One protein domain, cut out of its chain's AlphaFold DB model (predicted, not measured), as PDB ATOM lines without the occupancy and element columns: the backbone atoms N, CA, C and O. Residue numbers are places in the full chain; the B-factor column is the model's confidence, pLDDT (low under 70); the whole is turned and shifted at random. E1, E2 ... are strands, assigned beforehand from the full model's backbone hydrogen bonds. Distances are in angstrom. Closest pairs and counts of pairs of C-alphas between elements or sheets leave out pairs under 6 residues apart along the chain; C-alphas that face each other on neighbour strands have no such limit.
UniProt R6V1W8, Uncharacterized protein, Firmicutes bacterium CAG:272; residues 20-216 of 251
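What this domain is: This is residues 20 to 216 of the 251 residues of an uncharacterized protein of Firmicutes bacterium CAG:272 (UniProt R6V1W8). Two sheets face each other as a sandwich with their strands crossed: a large, strongly twisted sheet of E1, E2, E3, E7, E8, E9, E10 and E12, folded over on itself where the long strands E7 and E10 bend, and a smaller sheet of E4, E5, E6 and E11 that covers part of it. E11 lies near the middle of the whole and runs on into E12, from the small sheet to the large one, and long loops run between several strands. The printed part has 197 residues with no named helix and twelve named strands, E1 to E12 in order along the chain; the class is all strand, though under half of the residues, 86, are in named elements. The small sheet has the order E4, E5, E6, E11, all antiparallel, and the large sheet is branched, with antiparallel neighbour pairs. The whole is compact and rounded, with a radius of gyration of the C-alphas of 16.3 A and spans of 47 by 43 by 34 A.

Where its parts are: After residues 20 to 34, which hold no named element, E1 takes residues 35 to 38, from C-alpha 35 at (217.055, 218.733, 188.039). E2, residues 45 to 51, is 19.8 A long, and E3, residues 54 to 59, is 14.0 A. E4 is residues 70 to 72, E5 residues 78 to 83 with 16.8 A, and E6 residues 104 to 110 with 19.7 A. E7, residues 114 to 129, bends by 142 degrees at residue 122 and measures 17.6 A from first to last C-alpha. E8 is residues 142 to 146, 13.0 A, and E9 residues 149 to 151. E10, residues 180 to 199, is the longest strand by residues; it begins at C-alpha 180 at (206.282, 217.504, 176.346), bends by 155 degrees at residue 196 and spans 16.9 A. E11 is residues 206 to 208, and E12, residues 210 to 215, is 15.0 A long and ends at C-alpha 215 at (219.613, 213.037, 191.346).

How they stand to each other: In the large sheet E7 has three neighbours: E2, beside residues 114 to 118, and E12, beside residues 121 to 128, lie on one side of it, and E10 on the other side. N 46 and O 117 of E2 and E7 are 2.8 A apart, within hydrogen-bond range, as are N 126 and O 212 of E7 and E12 at 2.8 A. E7 and E10 are antiparallel, with N 118 and O 195 at 2.9 A and N 125 and O 185 at 2.8 A. E2 and E3 form a hairpin, with N 49 and O 57 at 2.8 A. E8 is beside E10, with N 145 and O 196 at 2.9 A, and forms a hairpin with E9, where N 146 and O 149 are 2.9 A apart. E1 is an edge strand beside E12, with N 37 and O 211 at 2.8 A. In the small sheet E4, E5 and E6 are a meander, each strand the antiparallel neighbour of the one before; N 72 and O 80 are 2.8 A apart, and N 81 and O 107 are 2.8 A apart. E11 is beside E6, with N 110 and O 206 at 2.8 A. In the sandwich, two sheets face to face, the facing parts are 10.3 A centre to centre and the strands stand at 76 degrees. The closest C-alphas of E7 and E11, those of Thr 129 and Leu 208, are 4.8 A apart. E4 and E8 are apart.

The domain as a whole: The C-alphas farthest apart are those of Ser 20 and Glu 52, 50.8 A. The printed part has no cut. The links E5 to E6, E7 to E8 and E9 to E10 are long, with 20, 12 and 28 residues. Residues 93 to 94 pair antiparallel with residues 104 to 105 of E6. The mean pLDDT of the printed part is 82.4, and it is under 70 in residues 20 to 24, 74 to 76, 132 to 140, 158 to 177 and 201 to 204.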
ATOM      1  N   SER A  20     206.725 244.304 170.968       40.03
ATOM      2  CA  SER A  20     207.020 243.165 170.134       40.03
ATOM      3  C   SER A  20     206.772 241.901 170.929       40.03
ATOM      4  O   SER A  20     207.220 241.801 172.071       40.03
ATOM      5  N   VAL A  21     206.098 240.958 170.287       43.97
ATOM      6  CA  VAL A  21     206.091 239.538 170.620       43.97
ATOM      7  C   VAL A  21     207.554 239.071 170.676       43.97
ATOM      8  O   VAL A  21     208.076 238.496 169.726       43.97
ATOM      9  N   SER A  22     208.280 239.422 171.736       44.56
ATOM     10  CA  SER A  22     209.530 238.776 172.082       44.56
ATOM     11  C   SER A  22     209.120 237.354 172.397       44.56
ATOM     12  O   SER A  22     208.243 237.167 173.243       44.56
ATOM     13  N   ALA A  23     209.686 236.369 171.702       52.72
ATOM     14  CA  ALA A  23     209.552 235.011 172.189       52.72
ATOM     15  C   ALA A  23     210.094 235.045 173.623       52.72
ATOM     16  O   ALA A  23     211.248 235.417 173.848       52.72
ATOM     17  N   GLU A  24     209.217 234.820 174.603       63.75
ATOM     18  CA  GLU A  24     209.637 234.784 175.995       63.75
ATOM     19  C   GLU A  24     210.759 233.756 176.100       63.75
ATOM     20  O   GLU A  24     210.671 232.667 175.528       63.75
ATOM     21  N   LEU A  25     211.841 234.134 176.779       73.50
ATOM     22  CA  LEU A  25     212.959 233.243 177.034       73.50
ATOM     23  C   LEU A  25     212.428 231.959 177.679       73.50
ATOM     24  O   LEU A  25     211.880 231.999 178.780       73.50
ATOM     25  N   ARG A  26     212.590 230.824 176.998       78.62
ATOM     26  CA  ARG A  26     212.000 229.563 177.451       78.62
ATOM     27  C   ARG A  26     212.954 228.826 178.365       78.62
ATOM     28  O   ARG A  26     213.926 228.237 177.905       78.62
ATOM     29  N   ILE A  27     212.657 228.862 179.655       84.06
ATOM     30  CA  ILE A  27     213.382 228.120 180.682       84.06
ATOM     31  C   ILE A  27     212.531 226.933 181.110       84.06
ATOM     32  O   ILE A  27     211.371 227.100 181.487       84.06
ATOM     33  N   ILE A  28     213.117 225.739 181.075       87.00
ATOM     34  CA  ILE A  28     212.474 224.550 181.628       87.00
ATOM     35  C   ILE A  28     212.525 224.645 183.143       87.00
ATOM     36  O   ILE A  28     213.600 224.738 183.733       87.00
ATOM     37  N   THR A  29     211.347 224.652 183.757       89.44
ATOM     38  CA  THR A  29     211.208 224.601 185.210       89.44
ATOM     39  C   THR A  29     210.800 223.178 185.577       89.44
ATOM     40  O   THR A  29     209.647 222.827 185.326       89.44
ATOM     41  N   PRO A  30     211.723 222.355 186.102       91.19
ATOM     42  CA  PRO A  30     211.421 220.972 186.439       91.19
ATOM     43  C   PRO A  30     210.472 220.884 187.640       91.19
ATOM     44  O   PRO A  30     210.379 221.808 188.457       91.19
ATOM     45  N   ASP A  31     209.794 219.743 187.771       89.81
ATOM     46  CA  ASP A  31     209.002 219.435 188.964       89.81
ATOM     47  C   ASP A  31     209.882 219.393 190.228       89.81
ATOM     48  O   ASP A  31     211.097 219.196 190.173       89.81
ATOM     49  N   ALA A  32     209.270 219.544 191.406       90.88
ATOM     50  CA  ALA A  32     210.003 219.513 192.669       90.88
ATOM     51  C   ALA A  32     210.838 218.226 192.823       90.88
ATOM     52  O   ALA A  32     210.324 217.117 192.683       90.88
ATOM     53  N   GLY A  33     212.122 218.390 193.149       94.25
ATOM     54  CA  GLY A  33     213.080 217.289 193.299       94.25
ATOM     55  C   GLY A  33     213.760 216.854 191.999       94.25
ATOM     56  O   GLY A  33     214.745 216.125 192.071       94.25
ATOM     57  N   TYR A  34     213.285 217.320 190.841       97.25
ATOM     58  CA  TYR A  34     213.967 217.122 189.572       97.25
ATOM     59  C   TYR A  34     214.983 218.233 189.296       97.25
ATOM     60  O   TYR A  34     214.775 219.407 189.607       97.25
ATOM     61  N   GLU A  35     216.069 217.848 188.642       97.12
ATOM     62  CA  GLU A  35     217.055 218.733 188.039       97.12
ATOM     63  C   GLU A  35     217.010 218.571 186.522       97.12
ATOM     64  O   GLU A  35     216.966 217.447 186.021       97.12
ATOM     65  N   VAL A  36     217.029 219.689 185.791       96.00
ATOM     66  CA  VAL A  36     216.967 219.701 184.326       96.00
ATOM     67  C   VAL A  36     218.348 219.869 183.706       96.00
ATOM     68  O   VAL A  36     219.164 220.673 184.156       96.00
ATOM     69  N   TYR A  37     218.577 219.142 182.619       96.56
ATOM     70  CA  TYR A  37     219.840 219.098 181.909       96.56
ATOM     71  C   TYR A  37     219.639 219.239 180.392       96.56
ATOM     72  O   TYR A  37     218.709 218.648 179.830       96.56
ATOM     73  N   PRO A  38     220.524 219.982 179.699       95.38
ATOM     74  CA  PRO A  38     220.525 220.026 178.242       95.38
ATOM     75  C   PRO A  38     221.025 218.702 177.659       95.38
ATOM     76  O   PRO A  38     221.778 217.967 178.308       95.38
ATOM     77  N   ILE A  39     220.657 218.438 176.404       94.94
ATOM     78  CA  ILE A  39     221.227 217.339 175.615       94.94
ATOM     79  C   ILE A  39     222.570 217.766 175.009       94.94
ATOM     80  O   ILE A  39     223.578 217.080 175.172       94.94
ATOM     81  N   LEU A  40     222.606 218.913 174.326       93.44
ATOM     82  CA  LEU A  40     223.822 219.434 173.710       93.44
ATOM     83  C   LEU A  40     224.832 219.914 174.765       93.44
ATOM     84  O   LEU A  40     224.471 220.616 175.707       93.44
ATOM     85  N   GLY A  41     226.113 219.586 174.576       89.81
ATOM     86  CA  GLY A  41     227.207 220.063 175.433       89.81
ATOM     87  C   GLY A  41     227.260 219.424 176.825       89.81
ATOM     88  O   GLY A  41     228.063 219.842 177.655       89.81
ATOM     89  N   ASN A  42     226.428 218.416 177.082       93.94
ATOM     90  CA  ASN A  42     226.388 217.705 178.350       93.94
ATOM     91  C   ASN A  42     227.337 216.499 178.334       93.94
ATOM     92  O   ASN A  42     227.241 215.640 177.463       93.94
ATOM     93  N   GLU A  43     228.232 216.416 179.319       93.81
ATOM     94  CA  GLU A  43     229.239 215.349 179.422       93.81
ATOM     95  C   GLU A  43     228.645 213.950 179.643       93.81
ATOM     96  O   GLU A  43     229.268 212.947 179.303       93.81
ATOM     97  N   ASN A  44     227.422 213.887 180.167       96.81
ATOM     98  CA  ASN A  44     226.693 212.646 180.403       96.81
ATOM     99  C   ASN A  44     225.935 212.143 179.170       96.81
ATOM    100  O   ASN A  44     225.294 211.091 179.234       96.81
ATOM    101  N   VAL A  45     225.972 212.894 178.066       97.25
ATOM    102  CA  VAL A  45     225.261 212.578 176.831       97.25
ATOM    103  C   VAL A  45     226.265 212.196 175.753       97.25
ATOM    104  O   VAL A  45     227.208 212.928 175.454       97.25
ATOM    105  N   THR A  46     226.054 211.035 175.141       96.06
ATOM    106  CA  THR A  46     226.860 210.557 174.016       96.06
ATOM    107  C   THR A  46     225.975 210.182 172.839       96.06
ATOM    108  O   THR A  46     224.840 209.741 173.002       96.06
ATOM    109  N   PHE A  47     226.510 210.364 171.639       94.00
ATOM    110  CA  PHE A  47     225.818 210.115 170.383       94.00
ATOM    111  C   PHE A  47     226.534 208.993 169.648       94.00
ATOM    112  O   PHE A  47     227.767 208.970 169.622       94.00
ATOM    113  N   TRP A  48     225.784 208.081 169.041       92.94
ATOM    114  CA  TRP A  48     226.354 206.946 168.322       92.94
ATOM    115  C   TRP A  48     225.632 206.707 167.005       92.94
ATOM    116  O   TRP A  48     224.416 206.879 166.930       92.94
ATOM    117  N   SER A  49     226.373 206.260 165.996       90.44
ATOM    118  CA  SER A  49     225.823 205.595 164.819       90.44
ATOM    119  C   SER A  49     225.523 204.129 165.125       90.44
ATOM    120  O   SER A  49     226.100 203.528 166.037       90.44
ATOM    121  N   ILE A  50     224.616 203.555 164.347       87.31
ATOM    122  CA  ILE A  50     224.204 202.160 164.401       87.31
ATOM    123  C   ILE A  50     224.516 201.517 163.049       87.31
ATOM    124  O   ILE A  50     224.089 202.006 162.005       87.31
ATOM    125  N   GLU A  51     225.210 200.387 163.085       85.38
ATOM    126  CA  GLU A  51     225.396 199.483 161.949       85.38
ATOM    127  C   GLU A  51     225.020 198.075 162.401       85.38
ATOM    128  O   GLU A  51     225.347 197.684 163.519       85.38
ATOM    129  N   GLU A  52     224.304 197.330 161.554       84.62
ATOM    130  CA  GLU A  52     223.891 195.945 161.848       84.62
ATOM    131  C   GLU A  52     223.240 195.787 163.241       84.62
ATOM    132  O   GLU A  52     223.543 194.866 163.996       84.62
ATOM    133  N   ASP A  53     222.356 196.728 163.598       79.00
ATOM    134  CA  ASP A  53     221.628 196.787 164.877       79.00
ATOM    135  C   ASP A  53     222.500 196.980 166.140       79.00
ATOM    136  O   ASP A  53     222.013 196.853 167.270       79.00
ATOM    137  N   ALA A  54     223.773 197.356 165.980       83.81
ATOM    138  CA  ALA A  54     224.701 197.637 167.071       83.81
ATOM    139  C   ALA A  54     225.315 199.042 166.968       83.81
ATOM    140  O   ALA A  54     225.503 199.583 165.882       83.81
ATOM    141  N   LYS A  55     225.664 199.639 168.117       89.56
ATOM    142  CA  LYS A  55     226.430 200.899 168.159       89.56
ATOM    143  C   LYS A  55     227.772 200.682 167.449       89.56
ATOM    144  O   LYS A  55     228.540 199.828 167.890       89.56
ATOM    145  N   SER A  56     228.047 201.443 166.390       88.00
ATOM    146  CA  SER A  56     229.245 201.263 165.558       88.00
ATOM    147  C   SER A  56     230.331 202.293 165.859       88.00
ATOM    148  O   SER A  56     231.464 201.927 166.170       88.00
ATOM    149  N   ALA A  57     229.987 203.580 165.839       90.81
ATOM    150  CA  ALA A  57     230.924 204.670 166.065       90.81
ATOM    151  C   ALA A  57     230.289 205.784 166.895       90.81
ATOM    152  O   ALA A  57     229.093 206.059 166.809       90.81
ATOM    153  N   LYS A  58     231.110 206.443 167.711       92.88
ATOM    154  CA  LYS A  58     230.693 207.650 168.420       92.88
ATOM    155  C   LYS A  58     230.603 208.808 167.424       92.88
ATOM    156  O   LYS A  58     231.493 208.986 166.597       92.88
ATOM    157  N   ILE A  59     229.544 209.601 167.531       89.94
ATOM    158  CA  ILE A  59     229.355 210.836 166.773       89.94
ATOM    159  C   ILE A  59     229.819 211.993 167.658       89.94
ATOM    160  O   ILE A  59     229.252 212.237 168.725       89.94
ATOM    161  N   ASP A  60     230.847 212.711 167.216       88.69
ATOM    162  CA  ASP A  60     231.298 213.929 167.883       88.69
ATOM    163  C   ASP A  60     230.590 215.141 167.266       88.69
ATOM    164  O   ASP A  60     230.656 215.391 166.061       88.69
ATOM    165  N   LEU A  61     229.875 215.885 168.107       87.19
ATOM    166  CA  LEU A  61     229.239 217.142 167.727       87.19
ATOM    167  C   LEU A  61     230.213 218.310 167.944       87.19
ATOM    168  O   LEU A  61     231.059 218.225 168.840       87.19
ATOM    169  N   PRO A  62     230.091 219.414 167.180       84.94
ATOM    170  CA  PRO A  62     230.920 220.594 167.396       84.94
ATOM    171  C   PRO A  62     230.779 221.128 168.825       84.94
ATOM    172  O   PRO A  62     229.688 221.120 169.406       84.94
ATOM    173  N   GLY A  63     231.882 221.626 169.385       87.38
ATOM    174  CA  GLY A  63     231.866 222.255 170.702       87.38
ATOM    175  C   GLY A  63     231.029 223.537 170.705       87.38
ATOM    176  O   GLY A  63     230.969 224.250 169.707       87.38
ATOM    177  N   ILE A  64     230.429 223.887 171.849       90.19
ATOM    178  CA  ILE A  64     229.542 225.063 171.973       90.19
ATOM    179  C   ILE A  64     230.203 226.362 171.481       90.19
ATOM    180  O   ILE A  64     229.549 227.195 170.859       90.19
ATOM    181  N   ALA A  65     231.508 226.526 171.722       87.94
ATOM    182  CA  ALA A  65     232.267 227.705 171.301       87.94
ATOM    183  C   ALA A  65     232.388 227.851 169.770       87.94
ATOM    184  O   ALA A  65     232.586 228.960 169.276       87.94
ATOM    185  N   GLU A  66     232.260 226.749 169.031       87.88
ATOM    186  CA  GLU A  66     232.356 226.703 167.568       87.88
ATOM    187  C   GLU A  66     231.000 226.948 166.890       87.88
ATOM    188  O   GLU A  66     230.940 227.192 165.684       87.88
ATOM    189  N   LEU A  67     229.906 226.916 167.655       89.56
ATOM    190  CA  LEU A  67     228.560 227.097 167.127       89.56
ATOM    191  C   LEU A  67     228.225 228.583 166.906       89.56
ATOM    192  O   LEU A  67     228.618 229.491 167.648       89.56
ATOM    193  N   THR A  68     227.434 228.823 165.869       89.00
ATOM    194  CA  THR A  68     226.730 230.067 165.538       89.00
ATOM    195  C   THR A  68     225.243 229.762 165.386       89.00
ATOM    196  O   THR A  68     224.840 228.606 165.450       89.00
ATOM    197  N   ASP A  69     224.406 230.773 165.196       88.94
ATOM    198  CA  ASP A  69     222.972 230.540 165.012       88.94
ATOM    199  C   ASP A  69     222.732 229.686 163.758       88.94
ATOM    200  O   ASP A  69     223.177 230.050 162.665       88.94
ATOM    201  N   GLY A  70     222.060 228.541 163.903       87.31
ATOM    202  CA  GLY A  70     221.828 227.636 162.779       87.31
ATOM    203  C   GLY A  70     221.550 226.183 163.151       87.31
ATOM    204  O   GLY A  70     221.230 225.845 164.290       87.31
ATOM    205  N   ILE A  71     221.657 225.330 162.131       85.56
ATOM    206  CA  ILE A  71     221.449 223.883 162.210       85.56
ATOM    207  C   ILE A  71     222.762 223.179 161.850       85.56
ATOM    208  O   ILE A  71     223.373 223.494 160.830       85.56
ATOM    209  N   TYR A  72     223.168 222.214 162.670       84.19
ATOM    210  CA  TYR A  72     224.423 221.471 162.589       84.19
ATOM    211  C   TYR A  72     224.179 219.967 162.561       84.19
ATOM    212  O   TYR A  72     223.128 219.491 162.986       84.19
ATOM    213  N   GLY A  73     225.197 219.226 162.128       75.38
ATOM    214  CA  GLY A  73     225.163 217.773 162.052       75.38
ATOM    215  C   GLY A  73     224.607 217.254 160.723       75.38
ATOM    216  O   GLY A  73     223.995 218.007 159.954       75.38
ATOM    217  N   PRO A  74     224.891 215.988 160.398       68.00
ATOM    218  CA  PRO A  74     224.487 215.399 159.135       68.00
ATOM    219  C   PRO A  74     222.957 215.261 159.094       68.00
ATOM    220  O   PRO A  74     222.322 214.837 160.060       68.00
ATOM    221  N   GLY A  75     222.341 215.673 157.981       65.44
ATOM    222  CA  GLY A  75     220.879 215.682 157.819       65.44
ATOM    223  C   GLY A  75     220.226 214.294 157.860       65.44
ATOM    224  O   GLY A  75     219.000 214.206 157.852       65.44
ATOM    225  N   ASP A  76     221.039 213.243 157.901       68.19
ATOM    226  CA  ASP A  76     220.694 211.832 157.990       68.19
ATOM    227  C   ASP A  76     221.172 211.169 159.297       68.19
ATOM    228  O   ASP A  76     221.171 209.948 159.356       68.19
ATOM    229  N   GLY A  77     221.547 211.925 160.335       84.12
ATOM    230  CA  GLY A  77     221.956 211.376 161.635       84.12
ATOM    231  C   GLY A  77     221.523 212.258 162.807       84.12
ATOM    232  O   GLY A  77     220.343 212.530 162.985       84.12
ATOM    233  N   ILE A  78     222.467 212.733 163.621       87.56
ATOM    234  CA  ILE A  78     222.154 213.709 164.675       87.56
ATOM    235  C   ILE A  78     222.115 215.117 164.084       87.56
ATOM    236  O   ILE A  78     223.107 215.579 163.522       87.56
ATOM    237  N   GLN A  79     221.003 215.823 164.279       87.81
ATOM    238  CA  GLN A  79     220.855 217.225 163.896       87.81
ATOM    239  C   GLN A  79     220.676 218.117 165.127       87.81
ATOM    240  O   GLN A  79     219.774 217.907 165.933       87.81
ATOM    241  N   VAL A  80     221.474 219.173 165.228       89.00
ATOM    242  CA  VAL A  80     221.447 220.145 166.326       89.00
ATOM    243  C   VAL A  80     220.945 221.482 165.804       89.00
ATOM    244  O   VAL A  80     221.512 222.020 164.865       89.00
ATOM    245  N   SER A  81     219.919 222.047 166.425       88.88
ATOM    246  CA  SER A  81     219.552 223.457 166.258       88.88
ATOM    247  C   SER A  81     220.143 224.259 167.411       88.88
ATOM    248  O   SER A  81     220.024 223.837 168.561       88.88
ATOM    249  N   PHE A  82     220.778 225.392 167.121       91.31
ATOM    250  CA  PHE A  82     221.449 226.227 168.116       91.31
ATOM    251  C   PHE A  82     221.208 227.714 167.844       91.31
ATOM    252  O   PHE A  82     221.249 228.151 166.692       91.31
ATOM    253  N   ALA A  83     221.005 228.500 168.903       90.19
ATOM    254  CA  ALA A  83     220.984 229.957 168.826       90.19
ATOM    255  C   ALA A  83     221.625 230.614 170.059       90.19
ATOM    256  O   ALA A  83     221.300 230.286 171.203       90.19
ATOM    257  N   LYS A  84     222.491 231.604 169.813       89.75
ATOM    258  CA  LYS A  84     223.128 232.477 170.812       89.75
ATOM    259  C   LYS A  84     222.172 233.492 171.414       89.75
ATOM    260  O   LYS A  84     222.398 233.939 172.530       89.75
ATOM    261  N   ASN A  85     221.127 233.863 170.678       86.25
ATOM    262  CA  ASN A  85     220.061 234.729 171.166       86.25
ATOM    263  C   ASN A  85     218.789 233.899 171.420       86.25
ATOM    264  O   ASN A  85     217.932 233.803 170.530       86.25
ATOM    265  N   PRO A  86     218.644 233.283 172.606       84.44
ATOM    266  CA  PRO A  86     217.518 232.401 172.892       84.44
ATOM    267  C   PRO A  86     216.160 233.115 172.861       84.44
ATOM    268  O   PRO A  86     215.162 232.483 172.536       84.44
ATOM    269  N   GLN A  87     216.101 234.431 173.101       79.69
ATOM    270  CA  GLN A  87     214.864 235.228 173.028       79.69
ATOM    271  C   GLN A  87     214.301 235.360 171.603       79.69
ATOM    272  O   GLN A  87     213.189 235.846 171.406       79.69
ATOM    273  N   SER A  88     215.074 234.972 170.589       71.94
ATOM    274  CA  SER A  88     214.632 234.946 169.191       71.94
ATOM    275  C   SER A  88     214.228 233.548 168.715       71.94
ATOM    276  O   SER A  88     213.800 233.383 167.571       71.94
ATOM    277  N   HIS A  89     214.345 232.540 169.586       76.12
ATOM    278  CA  HIS A  89     214.154 231.138 169.251       76.12
ATOM    279  C   HIS A  89     213.010 230.513 170.059       76.12
ATOM    280  O   HIS A  89     212.703 230.915 171.173       76.12
ATOM    281  N   HIS A  90     212.367 229.496 169.489       74.69
ATOM    282  CA  HIS A  90     211.267 228.758 170.127       74.69
ATOM    283  C   HIS A  90     211.747 227.562 170.971       74.69
ATOM    284  O   HIS A  90     210.928 226.850 171.542       74.69
ATOM    285  N   LEU A  91     213.061 227.326 171.019       82.69
ATOM    286  CA  LEU A  91     213.675 226.189 171.707       82.69
ATOM    287  C   LEU A  91     214.055 226.582 173.141       82.69
ATOM    288  O   LEU A  91     214.267 227.770 173.403       82.69
ATOM    289  N   PRO A  92     214.163 225.611 174.060       87.38
ATOM    290  CA  PRO A  92     214.515 225.887 175.440       87.38
ATOM    291  C   PRO A  92     215.956 226.372 175.559       87.38
ATOM    292  O   PRO A  92     216.853 225.932 174.832       87.38
ATOM    293  N   ALA A  93     216.159 227.284 176.502       90.94
ATOM    294  CA  ALA A  93     217.422 227.942 176.751       90.94
ATOM    295  C   ALA A  93     218.142 227.329 177.957       90.94
ATOM    296  O   ALA A  93     217.559 227.154 179.026       90.94
ATOM    297  N   PHE A  94     219.432 227.055 177.786       93.12
ATOM    298  CA  PHE A  94     220.281 226.419 178.788       93.12
ATOM    299  C   PHE A  94     221.634 227.115 178.905       93.12
ATOM    300  O   PHE A  94     222.138 227.697 177.942       93.12
ATOM    301  N   LYS A  95     222.253 226.995 180.082       92.56
ATOM    302  CA  LYS A  95     223.665 227.334 180.276       92.56
ATOM    303  C   LYS A  95     224.509 226.178 179.754       92.56
ATOM    304  O   LYS A  95     224.624 225.149 180.411       92.56
ATOM    305  N   LEU A  96     225.058 226.335 178.553       90.69
ATOM    306  CA  LEU A  96     225.804 225.268 177.873       90.69
ATOM    307  C   LEU A  96     227.322 225.354 178.083       90.69
ATOM    308  O   LEU A  96     228.042 224.403 177.790       90.69
ATOM    309  N   VAL A  97     227.823 226.485 178.585       87.69
ATOM    310  CA  VAL A  97     229.252 226.711 178.822       87.69
ATOM    311  C   VAL A  97     229.514 226.740 180.322       87.69
ATOM    312  O   VAL A  97     228.984 227.586 181.043       87.69
ATOM    313  N   LYS A  98     230.359 225.823 180.802       85.00
ATOM    314  CA  LYS A  98     230.722 225.728 182.222       85.00
ATOM    315  C   LYS A  98     231.331 227.044 182.715       85.00
ATOM    316  O   LYS A  98     232.332 227.506 182.176       85.00
ATOM    317  N   GLY A  99     230.740 227.614 183.763       85.81
ATOM    318  CA  GLY A  99     231.181 228.881 184.353       85.81
ATOM    319  C   GLY A  99     230.674 230.141 183.642       85.81
ATOM    320  O   GLY A  99     231.028 231.232 184.077       85.81
ATOM    321  N   SER A 100     229.854 230.010 182.594       89.12
ATOM    322  CA  SER A 100     229.119 231.131 182.003       89.12
ATOM    323  C   SER A 100     227.679 231.175 182.514       89.12
ATOM    324  O   SER A 100     227.059 230.136 182.755       89.12
ATOM    325  N   ASP A 101     227.141 232.387 182.644       88.94
ATOM    326  CA  ASP A 101     225.716 232.629 182.880       88.94
ATOM    327  C   ASP A 101     224.922 232.826 181.580       88.94
ATOM    328  O   ASP A 101     223.696 232.944 181.629       88.94
ATOM    329  N   ASP A 102     225.605 232.821 180.432       91.00
ATOM    330  CA  ASP A 102     224.979 232.958 179.124       91.00
ATOM    331  C   ASP A 102     224.049 231.780 178.833       91.00
ATOM    332  O   ASP A 102     224.363 230.608 179.076       91.00
ATOM    333  N   LEU A 103     222.894 232.113 178.264       92.75
ATOM    334  CA  LEU A 103     221.887 231.153 177.851       92.75
ATOM    335  C   LEU A 103     221.901 230.999 176.337       92.75
ATOM    336  O   LEU A 103     221.926 231.981 175.599       92.75
ATOM    337  N   TYR A 104     221.808 229.754 175.892       92.75
ATOM    338  CA  TYR A 104     221.749 229.380 174.486       92.75
ATOM    339  C   TYR A 104     220.515 228.523 174.265       92.75
ATOM    340  O   TYR A 104     220.238 227.627 175.065       92.75
ATOM    341  N   ALA A 105     219.781 228.778 173.186       90.38
ATOM    342  CA  ALA A 105     218.700 227.892 172.791       90.38
ATOM    343  C   ALA A 105     219.287 226.699 172.041       90.38
ATOM    344  O   ALA A 105     220.118 226.880 171.147       90.38
ATOM    345  N   GLN A 106     218.852 225.493 172.393       91.56
ATOM    346  CA  GLN A 106     219.267 224.281 171.694       91.56
ATOM    347  C   GLN A 106     218.115 223.305 171.508       91.56
ATOM    348  O   GLN A 106     217.157 223.308 172.281       91.56
ATOM    349  N   GLY A 107     218.256 222.451 170.502       88.38
ATOM    350  CA  GLY A 107     217.413 221.283 170.307       88.38
ATOM    351  C   GLY A 107     218.153 220.231 169.505       88.38
ATOM    352  O   GLY A 107     218.889 220.560 168.569       88.38
ATOM    353  N   VAL A 108     217.989 218.970 169.882       89.56
ATOM    354  CA  VAL A 108     218.673 217.846 169.247       89.56
ATOM    355  C   VAL A 108     217.637 216.945 168.612       89.56
ATOM    356  O   VAL A 108     216.620 216.632 169.211       89.56
ATOM    357  N   ASN A 109     217.887 216.526 167.381       86.94
ATOM    358  CA  ASN A 109     217.068 215.562 166.676       86.94
ATOM    359  C   ASN A 109     217.900 214.311 166.424       86.94
ATOM    360  O   ASN A 109     219.007 214.400 165.890       86.94
ATOM    361  N   VAL A 110     217.342 213.165 166.789       87.06
ATOM    362  CA  VAL A 110     217.822 211.840 166.408       87.06
ATOM    363  C   VAL A 110     217.111 211.457 165.116       87.06
ATOM    364  O   VAL A 110     215.886 211.567 165.030       87.06
ATOM    365  N   LEU A 111     217.897 211.079 164.112       82.00
ATOM    366  CA  LEU A 111     217.433 210.534 162.841       82.00
ATOM    367  C   LEU A 111     218.243 209.280 162.499       82.00
ATOM    368  O   LEU A 111     219.381 209.153 162.944       82.00
ATOM    369  N   ASN A 112     217.653 208.408 161.677       75.94
ATOM    370  CA  ASN A 112     218.260 207.283 160.947       75.94
ATOM    371  C   ASN A 112     219.477 206.621 161.622       75.94
ATOM    372  O   ASN A 112     220.595 207.126 161.550       75.94
ATOM    373  N   ASN A 113     219.309 205.410 162.154       81.12
ATOM    374  CA  ASN A 113     220.432 204.592 162.628       81.12
ATOM    375  C   ASN A 113     221.377 205.355 163.577       81.12
ATOM    376  O   ASN A 113     222.589 205.156 163.547       81.12
ATOM    377  N   THR A 114     220.843 206.238 164.420       87.88
ATOM    378  CA  THR A 114     221.605 206.867 165.498       87.88
ATOM    379  C   THR A 114     220.916 206.650 166.835       87.88
ATOM    380  O   THR A 114     219.716 206.381 166.915       87.88
ATOM    381  N   VAL A 115     221.700 206.717 167.905       91.25
ATOM    382  CA  VAL A 115     221.222 206.581 169.280       91.25
ATOM    383  C   VAL A 115     221.848 207.658 170.148       91.25
ATOM    384  O   VAL A 115     223.036 207.973 170.029       91.25
ATOM    385  N   VAL A 116     221.035 208.199 171.049       94.56
ATOM    386  CA  VAL A 116     221.491 209.062 172.139       94.56
ATOM    387  C   VAL A 116     221.559 208.223 173.399       94.56
ATOM    388  O   VAL A 116     220.585 207.564 173.765       94.56
ATOM    389  N   GLU A 117     222.709 208.237 174.058       97.06
ATOM    390  CA  GLU A 117     222.901 207.607 175.354       97.06
ATOM    391  C   GLU A 117     223.079 208.669 176.438       97.06
ATOM    392  O   GLU A 117     223.946 209.533 176.323       97.06
ATOM    393  N   ILE A 118     222.274 208.577 177.494       98.56
ATOM    394  CA  ILE A 118     222.336 209.435 178.679       98.56
ATOM    395  C   ILE A 118     222.755 208.574 179.869       98.56
ATOM    396  O   ILE A 118     222.116 207.560 180.158       98.56
ATOM    397  N   GLN A 119     223.806 208.983 180.574       98.25
ATOM    398  CA  GLN A 119     224.214 208.371 181.837       98.25
ATOM    399  C   GLN A 119     223.820 209.272 183.004       98.25
ATOM    400  O   GLN A 119     224.088 210.466 182.989       98.25
ATOM    401  N   PHE A 120     223.199 208.721 184.041       97.94
ATOM    402  CA  PHE A 120     222.857 209.500 185.233       97.94
ATOM    403  C   PHE A 120     222.907 208.634 186.488       97.94
ATOM    404  O   PHE A 120     222.846 207.410 186.399       97.94
ATOM    405  N   THR A 121     223.025 209.267 187.652       97.62
ATOM    406  CA  THR A 121     222.858 208.607 188.955       97.62
ATOM    407  C   THR A 121     221.631 209.202 189.621       97.62
ATOM    408  O   THR A 121     221.563 210.422 189.779       97.62
ATOM    409  N   GLY A 122     220.642 208.377 189.957       97.00
ATOM    410  CA  GLY A 122     219.364 208.889 190.441       97.00
ATOM    411  C   GLY A 122     218.234 207.880 190.431       97.00
ATOM    412  O   GLY A 122     218.394 206.748 189.990       97.00
ATOM    413  N   THR A 123     217.069 208.313 190.899       97.00
ATOM    414  CA  THR A 123     215.891 207.448 191.093       97.00
ATOM    415  C   THR A 123     214.782 207.696 190.073       97.00
ATOM    416  O   THR A 123     213.756 207.012 190.085       97.00
ATOM    417  N   ALA A 124     214.949 208.683 189.194       97.62
ATOM    418  CA  ALA A 124     214.009 208.955 188.120       97.62
ATOM    419  C   ALA A 124     214.676 209.684 186.955       97.62
ATOM    420  O   ALA A 124     215.642 210.416 187.161       97.62
ATOM    421  N   ILE A 125     214.111 209.523 185.759       98.06
ATOM    422  CA  ILE A 125     214.449 210.300 184.568       98.06
ATOM    423  C   ILE A 125     213.194 210.612 183.742       98.06
ATOM    424  O   ILE A 125     212.321 209.759 183.562       98.06
ATOM    425  N   LYS A 126     213.124 211.829 183.206       96.31
ATOM    426  CA  LYS A 126     212.173 212.252 182.174       96.31
ATOM    427  C   LYS A 126     212.947 212.677 180.934       96.31
ATOM    428  O   LYS A 126     214.006 213.287 181.062       96.31
ATOM    429  N   ILE A 127     212.426 212.386 179.745       93.88
ATOM    430  CA  ILE A 127     212.988 212.893 178.484       93.88
ATOM    431  C   ILE A 127     211.908 213.691 177.773       93.88
ATOM    432  O   ILE A 127     210.784 213.207 177.596       93.88
ATOM    433  N   GLY A 128     212.262 214.915 177.393       88.75
ATOM    434  CA  GLY A 128     211.315 215.875 176.867       88.75
ATOM    435  C   GLY A 128     211.826 216.672 175.678       88.75
ATOM    436  O   GLY A 128     213.020 216.783 175.388       88.75
ATOM    437  N   THR A 129     210.859 217.258 174.989       84.75
ATOM    438  CA  THR A 129     211.048 218.180 173.875       84.75
ATOM    439  C   THR A 129     210.089 219.349 174.049       84.75
ATOM    440  O   THR A 129     208.949 219.169 174.472       84.75
ATOM    441  N   CYS A 130     210.545 220.561 173.763       78.69
ATOM    442  CA  CYS A 130     209.673 221.716 173.547       78.69
ATOM    443  C   CYS A 130     209.306 221.835 172.070       78.69
ATOM    444  O   CYS A 130     208.369 222.544 171.718       78.69
ATOM    445  N   TYR A 131     210.030 221.144 171.192       72.62
ATOM    446  CA  TYR A 131     209.686 221.064 169.790       72.62
ATOM    447  C   TYR A 131     208.647 219.973 169.547       72.62
ATOM    448  O   TYR A 131     208.800 218.832 169.995       72.62
ATOM    449  N   ARG A 132     207.603 220.280 168.767       63.12
ATOM    450  CA  ARG A 132     206.785 219.201 168.222       63.12
ATOM    451  C   ARG A 132     207.635 218.419 167.257       63.12
ATOM    452  O   ARG A 132     208.087 218.922 166.232       63.12
ATOM    453  N   ASN A 133     207.752 217.148 167.558       59.94
ATOM    454  CA  ASN A 133     208.172 216.151 166.615       59.94
ATOM    455  C   ASN A 133     207.226 216.226 165.391       59.94
ATOM    456  O   ASN A 133     206.138 215.665 165.395       59.94
ATOM    457  N   GLY A 134     207.644 216.928 164.333       49.22
ATOM    458  CA  GLY A 134     206.939 217.031 163.048       49.22
ATOM    459  C   GLY A 134     207.388 215.967 162.039       49.22
ATOM    460  O   GLY A 134     208.489 215.428 162.154       49.22
ATOM    461  N   GLY A 135     206.532 215.635 161.072       48.12
ATOM    462  CA  GLY A 135     206.775 214.645 160.014       48.12
ATOM    463  C   GLY A 135     205.461 214.202 159.360       48.12
ATOM    464  O   GLY A 135     204.397 214.388 159.944       48.12
ATOM    465  N   THR A 136     205.517 213.654 158.145       42.97
ATOM    466  CA  THR A 136     204.334 213.160 157.406       42.97
ATOM    467  C   THR A 136     203.959 211.711 157.737       42.97
ATOM    468  O   THR A 136     202.956 211.224 157.221       42.97
ATOM    469  N   GLY A 137     204.756 211.008 158.548       44.88
ATOM    470  CA  GLY A 137     204.452 209.644 158.983       44.88
ATOM    471  C   GLY A 137     203.493 209.610 160.169       44.88
ATOM    472  O   GLY A 137     203.418 210.538 160.973       44.88
ATOM    473  N   SER A 138     202.710 208.539 160.231       43.78
ATOM    474  CA  SER A 138     201.543 208.393 161.104       43.78
ATOM    475  C   SER A 138     201.850 207.850 162.502       43.78
ATOM    476  O   SER A 138     200.920 207.666 163.285       43.78
ATOM    477  N   SER A 139     203.106 207.540 162.826       51.31
ATOM    478  CA  SER A 139     203.434 206.867 164.084       51.31
ATOM    479  C   SER A 139     204.872 207.109 164.512       51.31
ATOM    480  O   SER A 139     205.701 206.211 164.407       51.31
ATOM    481  N   LYS A 140     205.158 208.286 165.075       62.59
ATOM    482  CA  LYS A 140     206.462 208.510 165.699       62.59
ATOM    483  C   LYS A 140     206.706 207.461 166.771       62.59
ATOM    484  O   LYS A 140     205.992 207.417 167.774       62.59
ATOM    485  N   THR A 141     207.705 206.622 166.545       70.00
ATOM    486  CA  THR A 141     208.089 205.558 167.464       70.00
ATOM    487  C   THR A 141     209.526 205.786 167.892       70.00
ATOM    488  O   THR A 141     210.434 205.897 167.077       70.00
ATOM    489  N   ALA A 142     209.722 205.882 169.201       82.12
ATOM    490  CA  ALA A 142     211.038 205.781 169.797       82.12
ATOM    491  C   ALA A 142     211.137 204.426 170.496       82.12
ATOM    492  O   ALA A 142     210.144 203.897 171.002       82.12
ATOM    493  N   LYS A 143     212.343 203.878 170.567       87.69
ATOM    494  CA  LYS A 143     212.652 202.802 171.508       87.69
ATOM    495  C   LYS A 143     213.554 203.373 172.577       87.69
ATOM    496  O   LYS A 143     214.560 204.001 172.266       87.69
ATOM    497  N   ILE A 144     213.189 203.161 173.836       91.81
ATOM    498  CA  ILE A 144     213.982 203.618 174.973       91.81
ATOM    499  C   ILE A 144     214.329 202.417 175.830       91.81
ATOM    500  O   ILE A 144     213.453 201.667 176.264       91.81
ATOM    501  N   LEU A 145     215.625 202.241 176.057       94.81
ATOM    502  CA  LEU A 145     216.165 201.233 176.952       94.81
ATOM    503  C   LEU A 145     216.698 201.917 178.207       94.81
ATOM    504  O   LEU A 145     217.500 202.836 178.083       94.81
ATOM    505  N   VAL A 146     216.318 201.442 179.393       96.75
ATOM    506  CA  VAL A 146     216.963 201.797 180.668       96.75
ATOM    507  C   VAL A 146     217.688 200.560 181.177       96.75
ATOM    508  O   VAL A 146     217.070 199.513 181.359       96.75
ATOM    509  N   ASP A 147     219.004 200.659 181.354       96.06
ATOM    510  CA  ASP A 147     219.881 199.537 181.716       96.06
ATOM    511  C   ASP A 147     219.693 198.313 180.790       96.06
ATOM    512  O   ASP A 147     219.679 197.163 181.228       96.06
ATOM    513  N   GLY A 148     219.481 198.566 179.493       93.44
ATOM    514  CA  GLY A 148     219.250 197.533 178.476       93.44
ATOM    515  C   GLY A 148     217.830 196.952 178.442       93.44
ATOM    516  O   GLY A 148     217.517 196.176 177.540       93.44
ATOM    517  N   LYS A 149     216.946 197.339 179.368       93.62
ATOM    518  CA  LYS A 149     215.539 196.923 179.373       93.62
ATOM    519  C   LYS A 149     214.679 197.932 178.623       93.62
ATOM    520  O   LYS A 149     214.716 199.117 178.933       93.62
ATOM    521  N   GLU A 150     213.868 197.453 177.686       93.62
ATOM    522  CA  GLU A 150     212.913 198.297 176.967       93.62
ATOM    523  C   GLU A 150     211.803 198.802 177.886       93.62
ATOM    524  O   GLU A 150     211.257 198.058 178.709       93.62
ATOM    525  N   MET A 151     211.495 200.087 177.743       91.12
ATOM    526  CA  MET A 151     210.563 200.807 178.591       91.12
ATOM    527  C   MET A 151     209.425 201.406 177.759       91.12
ATOM    528  O   MET A 151     209.651 201.833 176.625       91.12
ATOM    529  N   PRO A 152     208.200 201.464 178.309       89.38
ATOM    530  CA  PRO A 152     207.075 202.063 177.611       89.38
ATOM    531  C   PRO A 152     207.264 203.576 177.454       89.38
ATOM    532  O   PRO A 152     207.816 204.245 178.327       89.38
ATOM    533  N   LEU A 153     206.745 204.112 176.352       85.25
ATOM    534  CA  LEU A 153     206.641 205.552 176.128       85.25
ATOM    535  C   LEU A 153     205.340 206.113 176.703       85.25
ATOM    536  O   LEU A 153     204.351 205.394 176.882       85.25
ATOM    537  N   VAL A 154     205.315 207.428 176.916       83.19
ATOM    538  CA  VAL A 154     204.074 208.153 177.195       83.19
ATOM    539  C   VAL A 154     203.231 208.164 175.923       83.19
ATOM    540  O   VAL A 154     203.661 208.623 174.862       83.19
ATOM    541  N   LYS A 155     202.014 207.629 176.028       76.25
ATOM    542  CA  LYS A 155     201.086 207.514 174.905       76.25
ATOM    543  C   LYS A 155     200.781 208.896 174.309       76.25
ATOM    544  O   LYS A 155     200.557 209.845 175.052       76.25
ATOM    545  N   ASP A 156     200.771 208.985 172.979       72.75
ATOM    546  CA  ASP A 156     200.432 210.183 172.191       72.75
ATOM    547  C   ASP A 156     201.358 211.409 172.415       72.75
ATOM    548  O   ASP A 156     201.176 212.451 171.789       72.75
ATOM    549  N   ALA A 157     202.406 211.292 173.244       74.44
ATOM    550  CA  ALA A 157     203.308 212.399 173.578       74.44
ATOM    551  C   ALA A 157     204.337 212.712 172.480       74.44
ATOM    552  O   ALA A 157     204.813 213.840 172.376       74.44
ATOM    553  N   LEU A 158     204.672 211.738 171.627       69.50
ATOM    554  CA  LEU A 158     205.563 211.969 170.488       69.50
ATOM    555  C   LEU A 158     204.888 212.745 169.350       69.50
ATOM    556  O   LEU A 158     205.591 213.282 168.504       69.50
ATOM    557  N   GLN A 159     203.559 212.831 169.316       68.69
ATOM    558  CA  GLN A 159     202.825 213.623 168.331       68.69
ATOM    559  C   GLN A 159     201.621 214.279 169.013       68.69
ATOM    560  O   GLN A 159     200.485 213.835 168.826       68.69
ATOM    561  N   PRO A 160     201.844 215.331 169.823       61.62
ATOM    562  CA  PRO A 160     200.747 215.967 170.527       61.62
ATOM    563  C   PRO A 160     199.744 216.533 169.506       61.62
ATOM    564  O   PRO A 160     200.159 217.096 168.481       61.62
ATOM    565  N   PRO A 161     198.429 216.405 169.760       60.59
ATOM    566  CA  PRO A 161     197.399 216.894 168.855       60.59
ATOM    567  C   PRO A 161     197.577 218.390 168.602       60.59
ATOM    568  O   PRO A 161     197.910 219.147 169.515       60.59
ATOM    569  N   ILE A 162     197.397 218.815 167.350       66.38
ATOM    570  CA  ILE A 162     197.437 220.232 166.962       66.38
ATOM    571  C   ILE A 162     196.280 220.947 167.687       66.38
ATOM    572  O   ILE A 162     195.132 220.555 167.463       66.38
ATOM    573  N   PRO A 163     196.552 221.941 168.559       62.56
ATOM    574  CA  PRO A 163     195.531 222.720 169.237       62.56
ATOM    575  C   PRO A 163     194.599 223.350 168.209       62.56
ATOM    576  O   PRO A 163     195.022 223.685 167.102       62.56
ATOM    577  N   GLU A 164     193.316 223.477 168.533       64.69
ATOM    578  CA  GLU A 164     192.331 223.971 167.565       64.69
ATOM    579  C   GLU A 164     192.668 225.395 167.094       64.69
ATOM    580  O   GLU A 164     192.556 225.704 165.914       64.69
ATOM    581  N   ASP A 165     193.195 226.218 167.999       59.59
ATOM    582  CA  ASP A 165     193.684 227.581 167.775       59.59
ATOM    583  C   ASP A 165     195.029 227.654 167.023       59.59
ATOM    584  O   ASP A 165     195.463 228.736 166.628       59.59
ATOM    585  N   ALA A 166     195.677 226.512 166.778       59.31
ATOM    586  CA  ALA A 166     196.882 226.393 165.958       59.31
ATOM    587  C   ALA A 166     196.606 226.154 164.478       59.31
ATOM    588  O   ALA A 166     197.477 226.403 163.647       59.31
ATOM    589  N   LYS A 167     195.409 225.668 164.137       61.78
ATOM    590  CA  LYS A 167     195.031 225.379 162.746       61.78
ATOM    591  C   LYS A 167     194.890 226.648 161.905       61.78
ATOM    592  O   LYS A 167     195.049 226.585 160.689       61.78
ATOM    593  N   ASP A 168     194.664 227.780 162.570       57.56
ATOM    594  CA  ASP A 168     194.495 229.096 161.959       57.56
ATOM    595  C   ASP A 168     195.760 229.979 162.052       57.56
ATOM    596  O   ASP A 168     195.728 231.130 161.614       57.56
ATOM    597  N   ASP A 169     196.883 229.477 162.598       54.94
ATOM    598  CA  ASP A 169     198.172 230.191 162.624       54.94
ATOM    599  C   ASP A 169     198.983 229.893 161.345       54.94
ATOM    600  O   ASP A 169     199.604 228.831 161.238       54.94
ATOM    601  N   PRO A 170     199.065 230.830 160.378       49.22
ATOM    602  CA  PRO A 170     199.800 230.622 159.131       49.22
ATOM    603  C   PRO A 170     201.321 230.536 159.333       49.22
ATOM    604  O   PRO A 170     202.044 230.204 158.395       49.22
ATOM    605  N   THR A 171     201.829 230.861 160.529       51.31
ATOM    606  CA  THR A 171     203.256 230.784 160.858       51.31
ATOM    607  C   THR A 171     203.649 229.455 161.503       51.31
ATOM    608  O   THR A 171     204.832 229.115 161.483       51.31
ATOM    609  N   GLY A 172     202.688 228.707 162.061       51.78
ATOM    610  CA  GLY A 172     202.920 227.454 162.790       51.78
ATOM    611  C   GLY A 172     203.800 227.596 164.042       51.78
ATOM    612  O   GLY A 172     204.305 226.593 164.548       51.78
ATOM    613  N   LYS A 173     204.037 228.827 164.522       49.91
ATOM    614  CA  LYS A 173     205.006 229.133 165.590       49.91
ATOM    615  C   LYS A 173     204.380 229.156 166.979       49.91
ATOM    616  O   LYS A 173     205.106 228.999 167.957       49.91
ATOM    617  N   VAL A 174     203.068 229.371 167.082       48.09
ATOM    618  CA  VAL A 174     202.420 229.735 168.354       48.09
ATOM    619  C   VAL A 174     202.205 228.536 169.297       48.09
ATOM    620  O   VAL A 174     201.964 228.736 170.480       48.09
ATOM    621  N   HIS A 175     202.391 227.290 168.838       50.09
ATOM    622  CA  HIS A 175     201.852 226.108 169.540       50.09
ATOM    623  C   HIS A 175     202.857 224.992 169.874       50.09
ATOM    624  O   HIS A 175     202.456 223.864 170.181       50.09
ATOM    625  N   ASN A 176     204.160 225.286 169.820       56.84
ATOM    626  CA  ASN A 176     205.249 224.303 169.945       56.84
ATOM    627  C   ASN A 176     206.288 224.728 170.983       56.84
ATOM    628  O   ASN A 176     207.432 224.997 170.614       56.84
ATOM    629  N   THR A 177     205.885 224.911 172.238       60.00
ATOM    630  CA  THR A 177     206.807 225.520 173.205       60.00
ATOM    631  C   THR A 177     206.728 225.019 174.636       60.00
ATOM    632  O   THR A 177     207.663 225.271 175.393       60.00
ATOM    633  N   ASP A 178     205.647 224.339 175.012       73.50
ATOM    634  CA  ASP A 178     205.545 223.751 176.342       73.50
ATOM    635  C   ASP A 178     206.272 222.400 176.360       73.50
ATOM    636  O   ASP A 178     206.145 221.625 175.401       73.50
ATOM    637  N   PRO A 179     207.027 222.090 177.429       78.94
ATOM    638  CA  PRO A 179     207.733 220.822 177.536       78.94
ATOM    639  C   PRO A 179     206.758 219.651 177.447       78.94
ATOM    640  O   PRO A 179     205.814 219.535 178.227       78.94
ATOM    641  N   THR A 180     206.996 218.768 176.485       82.25
ATOM    642  CA  THR A 180     206.282 217.504 176.346       82.25
ATOM    643  C   THR A 180     207.246 216.372 176.654       82.25
ATOM    644  O   THR A 180     208.241 216.189 175.948       82.25
ATOM    645  N   TYR A 181     206.946 215.599 177.695       87.31
ATOM    646  CA  TYR A 181     207.723 214.419 178.062       87.31
ATOM    647  C   TYR A 181     207.142 213.188 177.376       87.31
ATOM    648  O   TYR A 181     206.022 212.769 177.664       87.31
ATOM    649  N   PHE A 182     207.914 212.595 176.469       86.50
ATOM    650  CA  PHE A 182     207.537 211.346 175.805       86.50
ATOM    651  C   PHE A 182     208.033 210.108 176.552       86.50
ATOM    652  O   PHE A 182     207.670 208.981 176.207       86.50
ATOM    653  N   PHE A 183     208.834 210.311 177.596       91.62
ATOM    654  CA  PHE A 183     209.346 209.255 178.447       91.62
ATOM    655  C   PHE A 183     209.443 209.709 179.897       91.62
ATOM    656  O   PHE A 183     209.952 210.795 180.176       91.62
ATOM    657  N   VAL A 184     208.993 208.843 180.803       94.56
ATOM    658  CA  VAL A 184     209.091 209.015 182.252       94.56
ATOM    659  C   VAL A 184     209.402 207.654 182.868       94.56
ATOM    660  O   VAL A 184     208.677 206.685 182.642       94.56
ATOM    661  N   ALA A 185     210.472 207.583 183.653       95.06
ATOM    662  CA  ALA A 185     210.794 206.443 184.496       95.06
ATOM    663  C   ALA A 185     211.052 206.936 185.920       95.06
ATOM    664  O   ALA A 185     211.928 207.764 186.142       95.06
ATOM    665  N   GLU A 186     210.293 206.416 186.878       94.88
ATOM    666  CA  GLU A 186     210.352 206.775 188.296       94.88
ATOM    667  C   GLU A 186     210.501 205.514 189.151       94.88
ATOM    668  O   GLU A 186     210.200 204.407 188.696       94.88
ATOM    669  N   GLY A 187     210.954 205.673 190.398       93.94
ATOM    670  CA  GLY A 187     211.159 204.547 191.317       93.94
ATOM    671  C   GLY A 187     212.322 203.640 190.911       93.94
ATOM    672  O   GLY A 187     212.335 202.454 191.244       93.94
ATOM    673  N   LEU A 188     213.284 204.182 190.162       94.06
ATOM    674  CA  LEU A 188     214.543 203.513 189.868       94.06
ATOM    675  C   LEU A 188     215.382 203.411 191.151       94.06
ATOM    676  O   LEU A 188     215.226 204.209 192.075       94.06
ATOM    677  N   LYS A 189     216.271 202.417 191.199       94.62
ATOM    678  CA  LYS A 189     217.257 202.286 192.281       94.62
ATOM    679  C   LYS A 189     218.211 203.480 192.258       94.62
ATOM    680  O   LYS A 189     218.581 203.915 191.179       94.62
ATOM    681  N   ASP A 190     218.667 203.955 193.412       95.94
ATOM    682  CA  ASP A 190     219.675 205.019 193.483       95.94
ATOM    683  C   ASP A 190     221.063 204.484 193.087       95.94
ATOM    684  O   ASP A 190     221.883 204.135 193.933       95.94
ATOM    685  N   LYS A 191     221.319 204.359 191.785       94.88
ATOM    686  CA  LYS A 191     222.595 203.902 191.221       94.88
ATOM    687  C   LYS A 191     222.863 204.586 189.884       94.88
ATOM    688  O   LYS A 191     222.019 205.317 189.365       94.88
ATOM    689  N   LYS A 192     224.021 204.297 189.291       97.06
ATOM    690  CA  LYS A 192     224.287 204.674 187.906       97.06
ATOM    691  C   LYS A 192     223.374 203.905 186.945       97.06
ATOM    692  O   LYS A 192     223.265 202.676 187.009       97.06
ATOM    693  N   HIS A 193     222.765 204.648 186.035       97.75
ATOM    694  CA  HIS A 193     221.882 204.176 184.981       97.75
ATOM    695  C   HIS A 193     222.384 204.604 183.608       97.75
ATOM    696  O   HIS A 193     223.004 205.661 183.455       97.75
ATOM    697  N   THR A 194     222.046 203.800 182.603       98.19
ATOM    698  CA  THR A 194     222.255 204.138 181.193       98.19
ATOM    699  C   THR A 194     220.923 204.104 180.461       98.19
ATOM    700  O   THR A 194     220.250 203.072 180.436       98.19
ATOM    701  N   VAL A 195     220.565 205.213 179.816       98.12
ATOM    702  CA  VAL A 195     219.384 205.314 178.955       98.12
ATOM    703  C   VAL A 195     219.826 205.397 177.507       98.12
ATOM    704  O   VAL A 195     220.620 206.263 177.172       98.12
ATOM    705  N   SER A 196     219.333 204.509 176.645       95.69
ATOM    706  CA  SER A 196     219.580 204.546 175.196       95.69
ATOM    707  C   SER A 196     218.283 204.849 174.455       95.69
ATOM    708  O   SER A 196     217.292 204.145 174.643       95.69
ATOM    709  N   ILE A 197     218.298 205.892 173.629       93.31
ATOM    710  CA  ILE A 197     217.139 206.444 172.923       93.31
ATOM    711  C   ILE A 197     217.363 206.269 171.426       93.31
ATOM    712  O   ILE A 197     218.268 206.875 170.853       93.31
ATOM    713  N   TYR A 198     216.533 205.438 170.814       88.25
ATOM    714  CA  TYR A 198     216.578 205.107 169.399       88.25
ATOM    715  C   TYR A 198     215.405 205.772 168.689       88.25
ATOM    716  O   TYR A 198     214.271 205.708 169.173       88.25
ATOM    717  N   ASP A 199     215.674 206.337 167.519       81.19
ATOM    718  CA  ASP A 199     214.636 206.605 166.530       81.19
ATOM    719  C   ASP A 199     214.374 205.321 165.730       81.19
ATOM    720  O   ASP A 199     215.312 204.697 165.227       81.19
ATOM    721  N   LEU A 200     213.116 204.884 165.676       71.44
ATOM    722  CA  LEU A 200     212.728 203.651 164.986       71.44
ATOM    723  C   LEU A 200     212.161 203.896 163.583       71.44
ATOM    724  O   LEU A 200     211.936 202.928 162.854       71.44
ATOM    725  N   GLU A 201     211.915 205.148 163.185       68.31
ATOM    726  CA  GLU A 201     211.228 205.453 161.929       68.31
ATOM    727  C   GLU A 201     212.113 206.260 160.973       68.31
ATOM    728  O   GLU A 201     212.447 207.419 161.206       68.31
ATOM    729  N   GLN A 202     212.464 205.655 159.836       61.75
ATOM    730  CA  GLN A 202     213.260 206.330 158.814       61.75
ATOM    731  C   GLN A 202     212.519 207.547 158.242       61.75
ATOM    732  O   GLN A 202     211.360 207.461 157.834       61.75
ATOM    733  N   GLY A 203     213.223 208.677 158.141       56.59
ATOM    734  CA  GLY A 203     212.701 209.895 157.511       56.59
ATOM    735  C   GLY A 203     211.900 210.821 158.430       56.59
ATOM    736  O   GLY A 203     211.331 211.804 157.945       56.59
ATOM    737  N   ILE A 204     211.875 210.565 159.741       63.62
ATOM    738  CA  ILE A 204     211.235 211.433 160.734       63.62
ATOM    739  C   ILE A 204     212.249 211.846 161.803       63.62
ATOM    740  O   ILE A 204     213.170 211.117 162.124       63.62
ATOM    741  N   ARG A 205     212.111 213.068 162.330       76.06
ATOM    742  CA  ARG A 205     212.983 213.602 163.387       76.06
ATOM    743  C   ARG A 205     212.397 213.297 164.762       76.06
ATOM    744  O   ARG A 205     211.282 213.758 165.044       76.06
ATOM    745  N   LEU A 206     213.124 212.568 165.607       83.31
ATOM    746  CA  LEU A 206     212.854 212.494 167.044       83.31
ATOM    747  C   LEU A 206     213.616 213.628 167.738       83.31
ATOM    748  O   LEU A 206     214.815 213.526 167.956       83.31
ATOM    749  N   ALA A 207     212.930 214.716 168.061       84.94
ATOM    750  CA  ALA A 207     213.448 215.820 168.852       84.94
ATOM    751  C   ALA A 207     213.487 215.461 170.343       84.94
ATOM    752  O   ALA A 207     212.537 214.911 170.912       84.94
ATOM    753  N   LEU A 208     214.610 215.806 170.957       88.25
ATOM    754  CA  LEU A 208     214.932 215.717 172.370       88.25
ATOM    755  C   LEU A 208     215.700 216.991 172.720       88.25
ATOM    756  O   LEU A 208     216.817 217.226 172.262       88.25
ATOM    757  N   ASP A 209     215.095 217.824 173.550       89.06
ATOM    758  CA  ASP A 209     215.722 219.081 173.938       89.06
ATOM    759  C   ASP A 209     216.354 218.961 175.322       89.06
ATOM    760  O   ASP A 209     217.379 219.576 175.600       89.06
ATOM    761  N   HIS A 210     215.773 218.161 176.208       93.56
ATOM    762  CA  HIS A 210     216.222 218.085 177.590       93.56
ATOM    763  C   HIS A 210     215.901 216.737 178.216       93.56
ATOM    764  O   HIS A 210     215.057 215.971 177.740       93.56
ATOM    765  N   TYR A 211     216.569 216.485 179.333       97.06
ATOM    766  CA  TYR A 211     216.171 215.455 180.271       97.06
ATOM    767  C   TYR A 211     216.143 216.028 181.680       97.06
ATOM    768  O   TYR A 211     216.804 217.022 181.982       97.06
ATOM    769  N   GLU A 212     215.362 215.395 182.539       97.75
ATOM    770  CA  GLU A 212     215.303 215.723 183.957       97.75
ATOM    771  C   GLU A 212     215.575 214.477 184.770       97.75
ATOM    772  O   GLU A 212     215.107 213.406 184.393       97.75
ATOM    773  N   ILE A 213     216.277 214.604 185.891       98.31
ATOM    774  CA  ILE A 213     216.500 213.491 186.818       98.31
ATOM    775  C   ILE A 213     216.126 213.888 188.235       98.31
ATOM    776  O   ILE A 213     216.278 215.046 188.604       98.31
ATOM    777  N   ILE A 214     215.708 212.919 189.045       97.88
ATOM    778  CA  ILE A 214     215.861 213.050 190.498       97.88
ATOM    779  C   ILE A 214     217.272 212.545 190.805       97.88
ATOM    780  O   ILE A 214     217.493 211.334 190.675       97.88
ATOM    781  N   PRO A 215     218.231 213.431 191.136       97.00
ATOM    782  CA  PRO A 215     219.613 213.037 191.346       97.00
ATOM    783  C   PRO A 215     219.730 212.144 192.578       97.00
ATOM    784  O   PRO A 215     218.972 212.255 193.544       97.00
ATOM    785  N   GLY A 216     220.706 211.252 192.528       93.81
ATOM    786  CA  GLY A 216     220.954 210.271 193.565       93.81
ATOM    787  C   GLY A 216     222.392 210.287 194.051       93.81
ATOM    788  O   GLY A 216     223.263 210.947 193.481       93.81
TER     789      GLY A 216